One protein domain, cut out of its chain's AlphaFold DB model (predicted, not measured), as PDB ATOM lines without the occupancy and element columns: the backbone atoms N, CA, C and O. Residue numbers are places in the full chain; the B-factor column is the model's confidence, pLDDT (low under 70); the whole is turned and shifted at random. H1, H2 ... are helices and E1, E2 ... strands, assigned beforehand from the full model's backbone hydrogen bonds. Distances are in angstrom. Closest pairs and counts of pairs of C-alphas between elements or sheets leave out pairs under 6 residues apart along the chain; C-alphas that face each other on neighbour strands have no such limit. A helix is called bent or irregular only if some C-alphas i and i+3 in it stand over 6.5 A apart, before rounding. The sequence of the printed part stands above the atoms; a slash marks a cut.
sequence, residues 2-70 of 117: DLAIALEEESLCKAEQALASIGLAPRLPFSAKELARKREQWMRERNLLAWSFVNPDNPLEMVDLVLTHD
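What this domain is: This is residues 2 to 70 of the 117 residues of an uncharacterized protein of Thiolapillus brandeum (UniProt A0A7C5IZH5). A small three-stranded sheet has helix H1 over one face, along its strands, and helix H2 off one end, turned across H1. The printed part has 69 residues with named elements E1, H1, H2, E2, E3 in order; the sheet, E1 E3 E2, is mixed. The class is mixed, helices and strands; the whole is compact, radius of gyration of the C-alphas 11.4 A, spans 32 by 23 by 19 A.

How they stand to each other: Inner strand E3, residues 62 to 66, is parallel to E1, residues 2 to 4, with N 3 and O 64 within hydrogen-bond range at 2.8 A. With E2, residues 50 to 54, it forms an antiparallel hairpin, N 53 and O 63 being 2.8 A apart. H1, residues 9 to 21, is on the sheet; its closest C-alphas to E2 are Leu 19 and Phe 53, 7.3 A. H2, residues 32 to 46, is not on the sheet; its residues 32 to 36 alone touch H1, about perpendicular at 76 degrees, closest C-alphas Cys 13 and Ala 32, 5.2 A. Every O i to N i+4 pair is within hydrogen-bond range in H1, 9 of 11 in H2, which is irregular: C-alphas 37 and 40 are 8.0 A apart.

Where its parts are: H1 is 18.3 A long, H2 16.7 A. E1 begins at C-alpha 2 (41.203, -29.210, 16.829); E3 ends at C-alpha 66 (40.426, -35.732, 15.408).

The domain as a whole: The farthest C-alphas, Arg 44 and Asp 57, are 31.9 A apart. The printed part has no cut, no long link and no residue under 70 in pLDDT.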
ATOM      1  N   ASP A   2      41.667 -27.917  17.348       91.94
ATOM      2  CA  ASP A   2      41.203 -29.210  16.829       91.94
ATOM      3  C   ASP A   2      40.725 -29.093  15.376       91.94
ATOM      4  O   ASP A   2      40.002 -28.158  15.030       91.94
ATOM      5  N   LEU A   3      41.104 -30.052  14.534       94.19
ATOM      6  CA  LEU A   3      40.685 -30.159  13.140       94.19
ATOM      7  C   LEU A   3      40.134 -31.560  12.870       94.19
ATOM      8  O   LEU A   3      40.717 -32.562  13.280       94.19
ATOM      9  N   ALA A   4      39.039 -31.628  12.121       94.44
ATOM     10  CA  ALA A   4      38.542 -32.869  11.543       94.44
ATOM     11  C   ALA A   4      38.842 -32.874  10.042       94.44
ATOM     12  O   ALA A   4      38.649 -31.866   9.360       94.44
ATOM     13  N   ILE A   5      39.311 -34.009   9.528       95.06
ATOM     14  CA  ILE A   5      39.607 -34.217   8.106       95.06
ATOM     15  C   ILE A   5      39.040 -35.563   7.650       95.06
ATOM     16  O   ILE A   5      38.600 -36.370   8.472       95.06
ATOM     17  N   ALA A   6      39.054 -35.822   6.344       95.31
ATOM     18  CA  ALA A   6      38.792 -37.164   5.841       95.31
ATOM     19  C   ALA A   6      39.869 -38.128   6.364       95.31
ATOM     20  O   ALA A   6      41.064 -37.836   6.282       95.31
ATOM     21  N   LEU A   7      39.462 -39.280   6.900       94.19
ATOM     22  CA  LEU A   7      40.363 -40.201   7.607       94.19
ATOM     23  C   LEU A   7      40.890 -41.327   6.709       94.19
ATOM     24  O   LEU A   7      41.140 -42.448   7.155       94.19
ATOM     25  N   GLU A   8      41.070 -41.015   5.432       94.94
ATOM     26  CA  GLU A   8      41.729 -41.871   4.450       94.94
ATOM     27  C   GLU A   8      43.230 -41.568   4.359       94.94
ATOM     28  O   GLU A   8      43.678 -40.463   4.675       94.94
ATOM     29  N   GLU A   9      44.018 -42.548   3.904       95.69
ATOM     30  CA  GLU A   9      45.486 -42.451   3.867       95.69
ATOM     31  C   GLU A   9      45.977 -41.199   3.125       95.69
ATOM     32  O   GLU A   9      46.888 -40.521   3.601       95.69
ATOM     33  N   GLU A  10      45.356 -40.857   1.992       96.62
ATOM     34  CA  GLU A  10      45.739 -39.692   1.191       96.62
ATOM     35  C   GLU A  10      45.571 -38.378   1.965       96.62
ATOM     36  O   GLU A  10      46.491 -37.557   2.015       96.62
ATOM     37  N   SER A  11      44.413 -38.194   2.599       96.56
ATOM     38  CA  SER A  11      44.088 -36.987   3.357       96.56
ATOM     39  C   SER A  11      44.966 -36.848   4.603       96.56
ATOM     40  O   SER A  11      45.478 -35.760   4.874       96.56
ATOM     41  N   LEU A  12      45.241 -37.953   5.303       96.75
ATOM     42  CA  LEU A  12      46.172 -37.976   6.436       96.75
ATOM     43  C   LEU A  12      47.601 -37.603   6.011       96.75
ATOM     44  O   LEU A  12      48.253 -36.811   6.689       96.75
ATOM     45  N   CYS A  13      48.081 -38.125   4.877       97.31
ATOM     46  CA  CYS A  13      49.411 -37.791   4.358       97.31
ATOM     47  C   CYS A  13      49.513 -36.311   3.962       97.31
ATOM     48  O   CYS A  13      50.519 -35.662   4.250       97.31
ATOM     49  N   LYS A  14      48.475 -35.763   3.317       97.62
ATOM     50  CA  LYS A  14      48.414 -34.335   2.970       97.62
ATOM     51  C   LYS A  14      48.412 -33.453   4.218       97.62
ATOM     52  O   LYS A  14      49.118 -32.449   4.240       97.62
ATOM     53  N   ALA A  15      47.669 -33.838   5.255       96.62
ATOM     54  CA  ALA A  15      47.630 -33.108   6.519       96.62
ATOM     55  C   ALA A  15      48.992 -33.116   7.231       96.62
ATOM     56  O   ALA A  15      49.472 -32.056   7.625       96.62
ATOM     57  N   GLU A  16      49.649 -34.275   7.329       97.19
ATOM     58  CA  GLU A  16      51.001 -34.392   7.895       97.19
ATOM     59  C   GLU A  16      52.000 -33.483   7.163       97.19
ATOM     60  O   GLU A  16      52.736 -32.732   7.802       97.19
ATOM     61  N   GLN A  17      51.983 -33.485   5.825       97.25
ATOM     62  CA  GLN A  17      52.855 -32.628   5.012       97.25
ATOM     63  C   GLN A  17      52.554 -31.137   5.199       97.25
ATOM     64  O   GLN A  17      53.479 -30.336   5.337       97.25
ATOM     65  N   ALA A  18      51.275 -30.755   5.223       97.06
ATOM     66  CA  ALA A  18      50.865 -29.368   5.411       97.06
ATOM     67  C   ALA A  18      51.278 -28.838   6.793       97.06
ATOM     68  O   ALA A  18      51.866 -27.760   6.880       97.06
ATOM     69  N   LEU A  19      51.045 -29.611   7.858       96.06
ATOM     70  CA  LEU A  19      51.427 -29.235   9.223       96.06
ATOM     71  C   LEU A  19      52.954 -29.180   9.384       96.06
ATOM     72  O   LEU A  19      53.473 -28.235   9.978       96.06
ATOM     73  N   ALA A  20      53.686 -30.115   8.772       95.69
ATOM     74  CA  ALA A  20      55.146 -30.069   8.734       95.69
ATOM     75  C   ALA A  20      55.677 -28.822   8.007       95.69
ATOM     76  O   ALA A  20      56.644 -28.211   8.457       95.69
ATOM     77  N   SER A  21      55.030 -28.402   6.911       96.88
ATOM     78  CA  SER A  21      55.451 -27.226   6.133       96.88
ATOM     79  C   SER A  21      55.362 -25.902   6.902       96.88
ATOM     80  O   SER A  21      56.085 -24.963   6.579       96.88
ATOM     81  N   ILE A  22      54.519 -25.842   7.939       94.69
ATOM     82  CA  ILE A  22      54.385 -24.685   8.835       94.69
ATOM     83  C   ILE A  22      55.177 -24.851  10.144       94.69
ATOM     84  O   ILE A  22      54.998 -24.065  11.069       94.69
ATOM     85  N   GLY A  23      56.054 -25.858  10.226       94.88
ATOM     86  CA  GLY A  23      56.961 -26.069  11.358       94.88
ATOM     87  C   GLY A  23      56.393 -26.903  12.509       94.88
ATOM     88  O   GLY A  23      57.029 -26.989  13.557       94.88
ATOM     89  N   LEU A  24      55.229 -27.540  12.344       95.94
ATOM     90  CA  LEU A  24      54.670 -28.421  13.370       95.94
ATOM     91  C   LEU A  24      55.158 -29.862  13.191       95.94
ATOM     92  O   LEU A  24      55.196 -30.389  12.080       95.94
ATOM     93  N   ALA A  25      55.470 -30.533  14.296       94.94
ATOM     94  CA  ALA A  25      55.911 -31.923  14.308       94.94
ATOM     95  C   ALA A  25      54.899 -32.820  15.041       94.94
ATOM     96  O   ALA A  25      54.326 -32.395  16.049       94.94
ATOM     97  N   PRO A  26      54.679 -34.067  14.586       95.12
ATOM     98  CA  PRO A  26      53.794 -34.990  15.281       95.12
ATOM     99  C   PRO A  26      54.356 -35.309  16.668       95.12
ATOM    100  O   PRO A  26      55.528 -35.649  16.833       95.12
ATOM    101  N   ARG A  27      53.499 -35.227  17.687       93.56
ATOM    102  CA  ARG A  27      53.876 -35.507  19.077       93.56
ATOM    103  C   ARG A  27      54.191 -36.985  19.301       93.56
ATOM    104  O   ARG A  27      55.012 -37.325  20.149       93.56
ATOM    105  N   LEU A  28      53.500 -37.864  18.578       91.69
ATOM    106  CA  LEU A  28      53.737 -39.302  18.603       91.69
ATOM    107  C   LEU A  28      54.560 -39.703  17.372       91.69
ATOM    108  O   LEU A  28      54.229 -39.261  16.273       91.69
ATOM    109  N   PRO A  29      55.599 -40.544  17.528       90.75
ATOM    110  CA  PRO A  29      56.569 -40.830  16.473       90.75
ATOM    111  C   PRO A  29      56.061 -41.915  15.510       90.75
ATOM    112  O   PRO A  29      56.673 -42.973  15.375       90.75
ATOM    113  N   PHE A  30      54.918 -41.679  14.874       93.62
ATOM    114  CA  PHE A  30      54.405 -42.508  13.785       93.62
ATOM    115  C   PHE A  30      53.970 -41.632  12.613       93.62
ATOM    116  O   PHE A  30      53.614 -40.469  12.794       93.62
ATOM    117  N   SER A  31      53.989 -42.213  11.419       95.25
ATOM    118  CA  SER A  31      53.595 -41.539  10.179       95.25
ATOM    119  C   SER A  31      52.088 -41.600   9.911       95.25
ATOM    120  O   SER A  31      51.387 -42.492  10.408       95.25
ATOM    121  N   ALA A  32      51.600 -40.738   9.013       95.50
ATOM    122  CA  ALA A  32      50.225 -40.799   8.508       95.50
ATOM    123  C   ALA A  32      49.858 -42.178   7.920       95.50
ATOM    124  O   ALA A  32      48.741 -42.660   8.100       95.50
ATOM    125  N   LYS A  33      50.810 -42.852   7.260       95.38
ATOM    126  CA  LYS A  33      50.612 -44.195   6.680       95.38
ATOM    127  C   LYS A  33      50.428 -45.272   7.742       95.38
ATOM    128  O   LYS A  33      49.600 -46.169   7.590       95.38
ATOM    129  N   GLU A  34      51.217 -45.214   8.811       95.62
ATOM    130  CA  GLU A  34      51.055 -46.138   9.933       95.62
ATOM    131  C   GLU A  34      49.735 -45.896  10.647       95.62
ATOM    132  O   GLU A  34      49.028 -46.862  10.945       95.62
ATOM    133  N   LEU A  35      49.389 -44.623  10.849       95.12
ATOM    134  CA  LEU A  35      48.111 -44.235  11.414       95.12
ATOM    135  C   LEU A  35      46.958 -44.774  10.567       95.12
ATOM    136  O   LEU A  35      46.124 -45.485  11.110       95.12
ATOM    137  N   ALA A  36      46.940 -44.554   9.251       94.44
ATOM    138  CA  ALA A  36      45.874 -45.045   8.374       94.44
ATOM    139  C   ALA A  36      45.655 -46.568   8.487       94.44
ATOM    140  O   ALA A  36      44.519 -47.036   8.504       94.44
ATOM    141  N   ARG A  37      46.737 -47.345   8.638       94.94
ATOM    142  CA  ARG A  37      46.681 -48.814   8.758       94.94
ATOM    143  C   ARG A  37      46.298 -49.307  10.151       94.94
ATOM    144  O   ARG A  37      45.676 -50.358  10.270       94.94
ATOM    145  N   LYS A  38      46.727 -48.604  11.202       94.00
ATOM    146  CA  LYS A  38      46.600 -49.048  12.602       94.00
ATOM    147  C   LYS A  38      45.596 -48.232  13.413       94.00
ATOM    148  O   LYS A  38      45.428 -48.517  14.595       94.00
ATOM    149  N   ARG A  39      44.911 -47.256  12.805       92.38
ATOM    150  CA  ARG A  39      43.983 -46.325  13.466       92.38
ATOM    151  C   ARG A  39      43.004 -47.051  14.379       92.38
ATOM    152  O   ARG A  39      42.988 -46.778  15.569       92.38
ATOM    153  N   GLU A  40      42.250 -48.016  13.853       89.94
ATOM    154  CA  GLU A  40      41.243 -48.745  14.639       89.94
ATOM    155  C   GLU A  40      41.856 -49.513  15.814       89.94
ATOM    156  O   GLU A  40      41.306 -49.527  16.916       89.94
ATOM    157  N   GLN A  41      43.019 -50.130  15.590       92.50
ATOM    158  CA  GLN A  41      43.756 -50.831  16.634       92.50
ATOM    159  C   GLN A  41      44.190 -49.854  17.732       92.50
ATOM    160  O   GLN A  41      43.961 -50.106  18.911       92.50
ATOM    161  N   TRP A  42      44.790 -48.722  17.366       93.31
ATOM    162  CA  TRP A  42      45.279 -47.730  18.322       93.31
ATOM    163  C   TRP A  42      44.157 -46.990  19.045       93.31
ATOM    164  O   TRP A  42      44.297 -46.695  20.230       93.31
ATOM    165  N   MET A  43      43.027 -46.749  18.387       88.88
ATOM    166  CA  MET A  43      41.830 -46.232  19.046       88.88
ATOM    167  C   MET A  43      41.352 -47.198  20.133       88.88
ATOM    168  O   MET A  43      41.106 -46.776  21.258       88.88
ATOM    169  N   ARG A  44      41.295 -48.503  19.835       88.75
ATOM    170  CA  ARG A  44      40.810 -49.523  20.776       88.75
ATOM    171  C   ARG A  44      41.788 -49.817  21.914       88.75
ATOM    172  O   ARG A  44      41.376 -49.926  23.062       88.75
ATOM    173  N   GLU A  45      43.070 -49.978  21.600       90.00
ATOM    174  CA  GLU A  45      44.086 -50.440  22.557       90.00
ATOM    175  C   GLU A  45      44.744 -49.297  23.331       90.00
ATOM    176  O   GLU A  45      45.202 -49.496  24.454       90.00
ATOM    177  N   ARG A  46      44.841 -48.109  22.725       86.62
ATOM    178  CA  ARG A  46      45.596 -46.969  23.270       86.62
ATOM    179  C   ARG A  46      44.734 -45.740  23.517       86.62
ATOM    180  O   ARG A  46      45.276 -44.710  23.902       86.62
ATOM    181  N   ASN A  47      43.423 -45.835  23.280       86.88
ATOM    182  CA  ASN A  47      42.498 -44.709  23.358       86.88
ATOM    183  C   ASN A  47      42.996 -43.492  22.547       86.88
ATOM    184  O   ASN A  47      42.924 -42.349  22.999       86.88
ATOM    185  N   LEU A  48      43.579 -43.743  21.366       90.81
ATOM    186  CA  LEU A  48      44.120 -42.698  20.496       90.81
ATOM    187  C   LEU A  48      42.978 -41.974  19.767       90.81
ATOM    188  O   LEU A  48      42.611 -42.345  18.657       90.81
ATOM    189  N   LEU A  49      42.399 -40.958  20.408       90.94
ATOM    190  CA  LEU A  49      41.252 -40.210  19.869       90.94
ATOM    191  C   LEU A  49      41.649 -39.072  18.916       90.94
ATOM    192  O   LEU A  49      40.843 -38.661  18.082       90.94
ATOM    193  N   ALA A  50      42.877 -38.571  19.044       93.75
ATOM    194  CA  ALA A  50      43.420 -37.488  18.237       93.75
ATOM    195  C   ALA A  50      44.916 -37.698  17.974       93.75
ATOM    196  O   ALA A  50      45.619 -38.325  18.773       93.75
ATOM    197  N   TRP A  51      45.403 -37.155  16.860       96.00
ATOM    198  CA  TRP A  51      46.821 -37.101  16.525       96.00
ATOM    199  C   TRP A  51      47.321 -35.656  16.589       96.00
ATOM    200  O   TRP A  51      46.997 -34.835  15.733       96.00
ATOM    201  N   SER A  52      48.086 -35.350  17.637       95.94
ATOM    202  CA  SER A  52      48.571 -33.999  17.927       95.94
ATOM    203  C   SER A  52      49.866 -33.668  17.190       95.94
ATOM    204  O   SER A  52      50.825 -34.444  17.231       95.94
ATOM    205  N   PHE A  53      49.928 -32.465  16.637       96.81
ATOM    206  CA  PHE A  53      51.110 -31.811  16.090       96.81
ATOM    207  C   PHE A  53      51.442 -30.587  16.936       96.81
ATOM    208  O   PHE A  53      50.549 -29.820  17.288       96.81
ATOM    209  N   VAL A  54      52.713 -30.405  17.272       96.69
ATOM    210  CA  VAL A  54      53.184 -29.342  18.168       96.69
ATOM    211  C   VAL A  54      54.312 -28.562  17.511       96.69
ATOM    212  O   VAL A  54      55.126 -29.144  16.791       96.69
ATOM    213  N   ASN A  55      54.376 -27.258  17.767       95.19
ATOM    214  CA  ASN A  55      55.543 -26.462  17.422       95.19
ATOM    215  C   ASN A  55      56.690 -26.832  18.391       95.19
ATOM    216  O   ASN A  55      56.514 -26.700  19.607       95.19
ATOM    217  N   PRO A  56      57.852 -27.300  17.894       91.56
ATOM    218  CA  PRO A  56      58.998 -27.635  18.740       91.56
ATOM    219  C   PRO A  56      59.527 -26.455  19.567       91.56
ATOM    220  O   PRO A  56      60.009 -26.668  20.680       91.56
ATOM    221  N   ASP A  57      59.410 -25.230  19.047       92.81
ATOM    222  CA  ASP A  57      59.910 -24.006  19.684       92.81
ATOM    223  C   ASP A  57      58.884 -23.388  20.649       92.81
ATOM    224  O   ASP A  57      59.252 -22.687  21.593       92.81
ATOM    225  N   ASN A  58      57.591 -23.666  20.443       90.62
ATOM    226  CA  ASN A  58      56.507 -23.183  21.294       90.62
ATOM    227  C   ASN A  58      55.418 -24.253  21.497       90.62
ATOM    228  O   ASN A  58      54.429 -24.273  20.766       90.62
ATOM    229  N   PRO A  59      55.509 -25.097  22.540       84.69
ATOM    230  CA  PRO A  59      54.545 -26.175  22.776       84.69
ATOM    231  C   PRO A  59      53.089 -25.730  23.007       84.69
ATOM    232  O   PRO A  59      52.199 -26.580  23.020       84.69
ATOM    233  N   LEU A  60      52.831 -24.431  23.219       88.38
ATOM    234  CA  LEU A  60      51.469 -23.884  23.293       88.38
ATOM    235  C   LEU A  60      50.783 -23.843  21.918       88.38
ATOM    236  O   LEU A  60      49.554 -23.835  21.838       88.38
ATOM    237  N   GLU A  61      51.562 -23.827  20.838       92.06
ATOM    238  CA  GLU A  61      51.068 -23.920  19.471       92.06
ATOM    239  C   GLU A  61      50.928 -25.390  19.085       92.06
ATOM    240  O   GLU A  61      51.898 -26.075  18.752       92.06
ATOM    241  N   MET A  62      49.691 -25.884  19.147       94.25
ATOM    242  CA  MET A  62      49.380 -27.259  18.786       94.25
ATOM    243  C   MET A  62      48.101 -27.387  17.964       94.25
ATOM    244  O   MET A  62      47.128 -26.641  18.143       94.25
ATOM    245  N   VAL A  63      48.106 -28.383  17.086       95.94
ATOM    246  CA  VAL A  63      46.979 -28.782  16.249       95.94
ATOM    247  C   VAL A  63      46.670 -30.252  16.501       95.94
ATOM    248  O   VAL A  63      47.544 -31.099  16.359       95.94
ATOM    249  N   ASP A  64      45.431 -30.559  16.851       95.25
ATOM    250  CA  ASP A  64      44.937 -31.910  17.081       95.25
ATOM    251  C   ASP A  64      44.090 -32.357  15.887       95.25
ATOM    252  O   ASP A  64      43.071 -31.744  15.575       95.25
ATOM    253  N   LEU A  65      44.501 -33.428  15.208       95.75
ATOM    254  CA  LEU A  65      43.678 -34.073  14.185       95.75
ATOM    255  C   LEU A  65      42.752 -35.092  14.851       95.75
ATOM    256  O   LEU A  65      43.222 -36.104  15.374       95.75
ATOM    257  N   VAL A  66      41.446 -34.840  14.835       94.06
ATOM    258  CA  VAL A  66      40.426 -35.732  15.408       94.06
ATOM    259  C   VAL A  66      40.349 -37.023  14.591       94.06
ATOM    260  O   VAL A  66      40.167 -36.982  13.379       94.06
ATOM    261  N   LEU A  67      40.466 -38.181  15.250       93.00
ATOM    262  CA  LEU A  67      40.483 -39.501  14.592       93.00
ATOM    263  C   LEU A  67      39.184 -40.293  14.759       93.00
ATOM    264  O   LEU A  67      39.025 -41.356  14.157       93.00
ATOM    265  N   THR A  68      38.277 -39.805  15.599       89.62
ATOM    266  CA  THR A  68      37.015 -40.470  15.938       89.62
ATOM    267  C   THR A  68      35.895 -40.207  14.940       89.62
ATOM    268  O   THR A  68      34.980 -41.017  14.859       89.62
ATOM    269  N   HIS A  69      35.961 -39.104  14.192       90.44
ATOM    270  CA  HIS A  69      34.910 -38.672  13.272       90.44
ATOM    271  C   HIS A  69      35.538 -38.287  11.935       90.44
ATOM    272  O   HIS A  69      36.466 -37.480  11.896       90.44
ATOM    273  N   ASP A  70      35.048 -38.883  10.848       92.00
ATOM    274  CA  ASP A  70      35.482 -38.544   9.495       92.00
ATOM    275  C   ASP A  70      34.758 -37.276   9.034       92.00
ATOM    276  O   ASP A  70      33.529 -37.219   9.050       92.00
TER     277      ASP A  70